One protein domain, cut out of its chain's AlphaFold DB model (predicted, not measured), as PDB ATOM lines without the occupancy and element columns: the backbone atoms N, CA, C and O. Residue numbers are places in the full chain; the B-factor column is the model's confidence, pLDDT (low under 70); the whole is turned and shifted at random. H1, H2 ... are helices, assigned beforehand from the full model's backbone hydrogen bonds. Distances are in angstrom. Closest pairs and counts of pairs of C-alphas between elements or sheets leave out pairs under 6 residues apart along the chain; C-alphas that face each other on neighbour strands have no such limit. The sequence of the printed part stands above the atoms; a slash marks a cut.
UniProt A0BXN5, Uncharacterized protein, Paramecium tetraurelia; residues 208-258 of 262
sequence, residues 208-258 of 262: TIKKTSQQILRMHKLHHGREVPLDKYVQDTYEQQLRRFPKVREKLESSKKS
ATOM      1  N   THR A 208      81.596  68.816  99.550       68.38
ATOM      2  CA  THR A 208      82.765  69.295 100.296       68.38
ATOM      3  C   THR A 208      82.926  70.801 100.145       68.38
ATOM      4  O   THR A 208      83.096  71.505 101.146       68.38
ATOM      5  N   ILE A 209      82.766  71.325  98.927       66.62
ATOM      6  CA  ILE A 209      82.777  72.771  98.666       66.62
ATOM      7  C   ILE A 209      81.643  73.445  99.444       66.62
ATOM      8  O   ILE A 209      81.847  74.449 100.136       66.62
ATOM      9  N   LYS A 210      80.444  72.856  99.415       69.31
ATOM     10  CA  LYS A 210      79.273  73.362 100.136       69.31
ATOM     11  C   LYS A 210      79.448  73.304 101.655       69.31
ATOM     12  O   LYS A 210      79.099  74.272 102.332       69.31
ATOM     13  N   LYS A 211      80.001  72.214 102.201       72.25
ATOM     14  CA  LYS A 211      80.294  72.064 103.641       72.25
ATOM     15  C   LYS A 211      81.309  73.110 104.099       72.25
ATOM     16  O   LYS A 211      81.051  73.813 105.075       72.25
ATOM     17  N   THR A 212      82.395  73.278 103.351       69.06
ATOM     18  CA  THR A 212      83.458  74.248 103.656       69.06
ATOM     19  C   THR A 212      82.939  75.686 103.587       69.06
ATOM     20  O   THR A 212      83.122  76.464 104.523       69.06
ATOM     21  N   SER A 213      82.181  76.023 102.541       68.31
ATOM     22  CA  SER A 213      81.561  77.347 102.379       68.31
ATOM     23  C   SER A 213      80.568  77.660 103.503       68.31
ATOM     24  O   SER A 213      80.565  78.757 104.066       68.31
ATOM     25  N   GLN A 214      79.743  76.683 103.896       72.62
ATOM     26  CA  GLN A 214      78.824  76.835 105.026       72.62
ATOM     27  C   GLN A 214      79.555  76.975 106.360       72.62
ATOM     28  O   GLN A 214      79.103  77.730 107.219       72.62
ATOM     29  N   GLN A 215      80.671  76.272 106.552       72.44
ATOM     30  CA  GLN A 215      81.496  76.402 107.747       72.44
ATOM     31  C   GLN A 215      82.109  77.803 107.847       72.44
ATOM     32  O   GLN A 215      82.013  78.422 108.905       72.44
ATOM     33  N   ILE A 216      82.647  78.342 106.749       67.56
ATOM     34  CA  ILE A 216      83.183  79.711 106.689       67.56
ATOM     35  C   ILE A 216      82.089  80.734 107.022       67.56
ATOM     36  O   ILE A 216      82.281  81.581 107.892       67.56
ATOM     37  N   LEU A 217      80.906  80.603 106.415       67.81
ATOM     38  CA  LEU A 217      79.756  81.469 106.700       67.81
ATOM     39  C   LEU A 217      79.278  81.364 108.157       67.81
ATOM     40  O   LEU A 217      78.852  82.359 108.741       67.81
ATOM     41  N   ARG A 218      79.324  80.172 108.768       71.25
ATOM     42  CA  ARG A 218      78.982  79.990 110.190       71.25
ATOM     43  C   ARG A 218      79.996  80.674 111.101       71.25
ATOM     44  O   ARG A 218      79.582  81.341 112.043       71.25
ATOM     45  N   MET A 219      81.288  80.541 110.809       66.12
ATOM     46  CA  MET A 219      82.357  81.183 111.578       66.12
ATOM     47  C   MET A 219      82.293  82.711 111.467       66.12
ATOM     48  O   MET A 219      82.416  83.393 112.480       66.12
ATOM     49  N   HIS A 220      81.991  83.240 110.275       64.94
ATOM     50  CA  HIS A 220      81.747  84.671 110.052       64.94
ATOM     51  C   HIS A 220      80.584  85.200 110.906       64.94
ATOM     52  O   HIS A 220      80.728  86.200 111.605       64.94
ATOM     53  N   LYS A 221      79.456  84.477 110.937       63.88
ATOM     54  CA  LYS A 221      78.280  84.842 111.751       63.88
ATOM     55  C   LYS A 221      78.522  84.747 113.258       63.88
ATOM     56  O   LYS A 221      77.944  85.526 114.008       63.88
ATOM     57  N   LEU A 222      79.343  83.796 113.708       60.03
ATOM     58  CA  LEU A 222      79.688  83.640 115.126       60.03
ATOM     59  C   LEU A 222      80.651  84.725 115.623       60.03
ATOM     60  O   LEU A 222      80.649  85.032 116.813       60.03
ATOM     61  N   HIS A 223      81.465  85.304 114.736       56.81
ATOM     62  CA  HIS A 223      82.524  86.232 115.122       56.81
ATOM     63  C   HIS A 223      82.097  87.698 115.276       56.81
ATOM     64  O   HIS A 223      82.930  88.516 115.676       56.81
ATOM     65  N   HIS A 224      80.838  88.070 115.013       51.31
ATOM     66  CA  HIS A 224      80.503  89.487 114.870       51.31
ATOM     67  C   HIS A 224      79.417  90.039 115.793       51.31
ATOM     68  O   HIS A 224      78.222  89.953 115.535       51.31
ATOM     69  N   GLY A 225      79.911  90.768 116.801       53.72
ATOM     70  CA  GLY A 225      79.318  92.007 117.309       53.72
ATOM     71  C   GLY A 225      79.748  93.273 116.536       53.72
ATOM     72  O   GLY A 225      79.484  94.374 117.005       53.72
ATOM     73  N   ARG A 226      80.429  93.156 115.381       60.38
ATOM     74  CA  ARG A 226      80.721  94.264 114.444       60.38
ATOM     75  C   ARG A 226      80.634  93.749 113.008       60.38
ATOM     76  O   ARG A 226      81.325  92.793 112.690       60.38
ATOM     77  N   GLU A 227      79.802  94.348 112.161       59.97
ATOM     78  CA  GLU A 227      79.636  93.937 110.758       59.97
ATOM     79  C   GLU A 227      80.935  94.143 109.960       59.97
ATOM     80  O   GLU A 227      81.263  95.260 109.569       59.97
ATOM     81  N   VAL A 228      81.687  93.070 109.705       70.31
ATOM     82  CA  VAL A 228      82.761  93.070 108.701       70.31
ATOM     83  C   VAL A 228      82.250  92.345 107.452       70.31
ATOM     84  O   VAL A 228      81.684  91.253 107.586       70.31
ATOM     85  N   PRO A 229      82.433  92.901 106.241       77.88
ATOM     86  CA  PRO A 229      82.093  92.216 104.995       77.88
ATOM     87  C   PRO A 229      82.788  90.852 104.882       77.88
ATOM     88  O   PRO A 229      83.936  90.697 105.301       77.88
ATOM     89  N   LEU A 230      82.100  89.863 104.302       72.75
ATOM     90  CA  LEU A 230      82.598  88.487 104.187       72.75
ATOM     91  C   LEU A 230      83.944  88.416 103.458       72.75
ATOM     92  O   LEU A 230      84.829  87.691 103.900       72.75
ATOM     93  N   ASP A 231      84.115  89.205 102.399       75.06
ATOM     94  CA  ASP A 231      85.351  89.236 101.610       75.06
ATOM     95  C   ASP A 231      86.553  89.615 102.475       75.06
ATOM     96  O   ASP A 231      87.591  88.954 102.451       75.06
ATOM     97  N   LYS A 232      86.370  90.625 103.332       76.75
ATOM     98  CA  LYS A 232      87.399  91.077 104.266       76.75
ATOM     99  C   LYS A 232      87.676  90.026 105.341       76.75
ATOM    100  O   LYS A 232      88.831  89.770 105.646       76.75
ATOM    101  N   TYR A 233      86.650  89.344 105.849       78.19
ATOM    102  CA  TYR A 233      86.837  88.235 106.792       78.19
ATOM    103  C   TYR A 233      87.611  87.060 106.177       78.19
ATOM    104  O   TYR A 233      88.489  86.487 106.825       78.19
ATOM    105  N   VAL A 234      87.297  86.687 104.934       75.50
ATOM    106  CA  VAL A 234      88.003  85.619 104.215       75.50
ATOM    107  C   VAL A 234      89.461  86.012 103.998       75.50
ATOM    108  O   VAL A 234      90.346  85.204 104.280       75.50
ATOM    109  N   GLN A 235      89.713  87.253 103.579       78.38
ATOM    110  CA  GLN A 235      91.062  87.780 103.414       78.38
ATOM    111  C   GLN A 235      91.837  87.785 104.738       78.38
ATOM    112  O   GLN A 235      92.928  87.223 104.802       78.38
ATOM    113  N   ASP A 236      91.259  88.327 105.808       77.44
ATOM    114  CA  ASP A 236      91.889  88.394 107.130       77.44
ATOM    115  C   ASP A 236      92.200  86.987 107.666       77.44
ATOM    116  O   ASP A 236      93.287  86.727 108.185       77.44
ATOM    117  N   THR A 237      91.264  86.045 107.492       79.44
ATOM    118  CA  THR A 237      91.450  84.644 107.894       79.44
ATOM    119  C   THR A 237      92.572  83.994 107.088       79.44
ATOM    120  O   THR A 237      93.422  83.306 107.655       79.44
ATOM    121  N   TYR A 238      92.608  84.222 105.776       80.75
ATOM    122  CA  TYR A 238      93.656  83.709 104.901       80.75
ATOM    123  C   TYR A 238      95.032  84.271 105.278       80.75
ATOM    124  O   TYR A 238      95.976  83.505 105.480       80.75
ATOM    125  N   GLU A 239      95.147  85.586 105.467       79.88
ATOM    126  CA  GLU A 239      96.383  86.234 105.908       79.88
ATOM    127  C   GLU A 239      96.836  85.723 107.280       79.88
ATOM    128  O   GLU A 239      98.024  85.463 107.492       79.88
ATOM    129  N   GLN A 240      95.904  85.511 108.212       78.81
ATOM    130  CA  GLN A 240      96.212  84.958 109.526       78.81
ATOM    131  C   GLN A 240      96.740  83.519 109.434       78.81
ATOM    132  O   GLN A 240      97.685  83.172 110.145       78.81
ATOM    133  N   GLN A 241      96.176  82.687 108.554       75.38
ATOM    134  CA  GLN A 241      96.683  81.333 108.306       75.38
ATOM    135  C   GLN A 241      98.068  81.363 107.650       75.38
ATOM    136  O   GLN A 241      98.963  80.638 108.080       75.38
ATOM    137  N   LEU A 242      98.304  82.256 106.685       76.56
ATOM    138  CA  LEU A 242      99.629  82.427 106.082       76.56
ATOM    139  C   LEU A 242     100.692  82.872 107.093       76.56
ATOM    140  O   LEU A 242     101.830  82.411 107.022       76.56
ATOM    141  N   ARG A 243     100.336  83.718 108.070       74.62
ATOM    142  CA  ARG A 243     101.240  84.085 109.177       74.62
ATOM    143  C   ARG A 243     101.585  82.891 110.073       74.62
ATOM    144  O   ARG A 243     102.695  82.836 110.589       74.62
ATOM    145  N   ARG A 244     100.666  81.932 110.247       77.06
ATOM    146  CA  ARG A 244     100.909  80.698 111.021       77.06
ATOM    147  C   ARG A 244     101.809  79.702 110.286       77.06
ATOM    148  O   ARG A 244     102.487  78.914 110.939       77.06
ATOM    149  N   PHE A 245     101.845  79.751 108.954       78.44
ATOM    150  CA  PHE A 245     102.615  78.828 108.117       78.44
ATOM    151  C   PHE A 245     103.598  79.572 107.191       78.44
ATOM    152  O   PHE A 245     103.400  79.611 105.973       78.44
ATOM    153  N   PRO A 246     104.707  80.118 107.731       77.12
ATOM    154  CA  PRO A 246     105.636  80.965 106.976       77.12
ATOM    155  C   PRO A 246     106.265  80.260 105.763       77.12
ATOM    156  O   PRO A 246     106.387  80.861 104.701       77.12
ATOM    157  N   LYS A 247     106.560  78.957 105.864       76.62
ATOM    158  CA  LYS A 247     107.090  78.155 104.741       76.62
ATOM    159  C   LYS A 247     106.106  78.019 103.571       76.62
ATOM    160  O   LYS A 247     106.521  77.855 102.429       76.62
ATOM    161  N   VAL A 248     104.798  78.041 103.845       75.81
ATOM    162  CA  VAL A 248     103.753  77.981 102.807       75.81
ATOM    163  C   VAL A 248     103.623  79.341 102.126       75.81
ATOM    164  O   VAL A 248     103.520  79.405 100.904       75.81
ATOM    165  N   ARG A 249     103.704  80.424 102.907       77.06
ATOM    166  CA  ARG A 249     103.737  81.795 102.395       77.06
ATOM    167  C   ARG A 249     104.917  82.023 101.447       77.06
ATOM    168  O   ARG A 249     104.706  82.504 100.343       77.06
ATOM    169  N   GLU A 250     106.121  81.610 101.837       76.50
ATOM    170  CA  GLU A 250     107.331  81.751 101.014       76.50
ATOM    171  C   GLU A 250     107.210  81.016  99.667       76.50
ATOM    172  O   GLU A 250     107.545  81.570  98.622       76.50
ATOM    173  N   LYS A 251     106.636  79.803  99.662       77.06
ATOM    174  CA  LYS A 251     106.352  79.039  98.431       77.06
ATOM    175  C   LYS A 251     105.296  79.692  97.534       77.06
ATOM    176  O   LYS A 251     105.374  79.587  96.313       77.06
ATOM    177  N   LEU A 252     104.286  80.332  98.122       73.94
ATOM    178  CA  LEU A 252     103.258  81.051  97.367       73.94
ATOM    179  C   LEU A 252     103.809  82.345  96.758       73.94
ATOM    180  O   LEU A 252     103.487  82.670  95.618       73.94
ATOM    181  N   GLU A 253     104.645  83.075  97.497       73.88
ATOM    182  CA  GLU A 253     105.267  84.315  97.025       73.88
ATOM    183  C   GLU A 253     106.320  84.056  95.937       73.88
ATOM    184  O   GLU A 253     106.367  84.797  94.955       73.88
ATOM    185  N   SER A 254     107.109  82.981  96.043       71.50
ATOM    186  CA  SER A 254     108.061  82.594  94.993       71.50
ATOM    187  C   SER A 254     107.365  82.147  93.703       71.50
ATOM    188  O   SER A 254     107.779  82.551  92.619       71.50
ATOM    189  N   SER A 255     106.252  81.415  93.814       62.31
ATOM    190  CA  SER A 255     105.419  81.014  92.670       62.31
ATOM    191  C   SER A 255     104.749  82.207  91.964       62.31
ATOM    192  O   SER A 255     104.630  82.232  90.737       62.31
ATOM    193  N   LYS A 256     104.357  83.250  92.712       62.59
ATOM    194  CA  LYS A 256     103.806  84.489  92.131       62.59
ATOM    195  C   LYS A 256     104.841  85.279  91.329       62.59
ATOM    196  O   LYS A 256     104.491  85.821  90.286       62.59
ATOM    197  N   LYS A 257     106.099  85.332  91.784       54.22
ATOM    198  CA  LYS A 257     107.177  86.043  91.074       54.22
ATOM    199  C   LYS A 257     107.487  85.410  89.716       54.22
ATOM    200  O   LYS A 257     107.575  86.128  88.732       54.22
ATOM    201  N   SER A 258     107.518  84.079  89.633       54.25
ATOM    202  CA  SER A 258     107.753  83.371  88.364       54.25
ATOM    203  C   SER A 258     106.651  83.548  87.311       54.25
ATOM    204  O   SER A 258     106.870  83.221  86.151       54.25
TER     205      SER A 258
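AT A GLANCE: This is residues 208 to 258 of the 262 residues of an uncharacterized protein of Paramecium tetraurelia (UniProt A0BXN5). Going along the printed part, you find three helices joined near their ends into an open zigzag: H2 in the middle, H1 turning off at one end and H3 at the other. Residues 208 to 215 of H1 stick out. The 51 printed residues, all helix by class, with no named strand, are loose, with a radius of gyration of the C-alphas of 13.6 A and spans of 38 by 27 by 17 A.

HOW THE PARTS SIT: H1, residues 208 to 222, only just touches H2, residues 230 to 244, with residues 217 to 220 alone: 3 pairs of C-alphas are within 8 A, the closest those of His 220 and Tyr 233, 7.0 A apart. Their lines are about perpendicular, at 81 degrees. H2 and H3, residues 246 to 257, touch only at the corner, only just, with 3 such pairs; the closest C-alphas, of Leu 242 and Arg 249, are 5.6 A apart. They run opposite ways at a steep tilt of 66 degrees. H1 and H3 are apart. In H1, H2 and H3 every O i to N i+4 pair is within hydrogen-bond range.

IN THESE COORDINATES: Find C-alpha 208 at (82.765, 69.295, 100.296); H1 runs 20.9 A from there. H2, 21.0 A, begins at C-alpha 230. H3, 16.8 A, ends at C-alpha 257, (107.177, 86.043, 91.074).

THE WHOLE: The C-alphas of Gly 225 and Ser 258 are farthest apart, 41.5 A. The printed part has no cut. Low confidence includes residues 219 to 227.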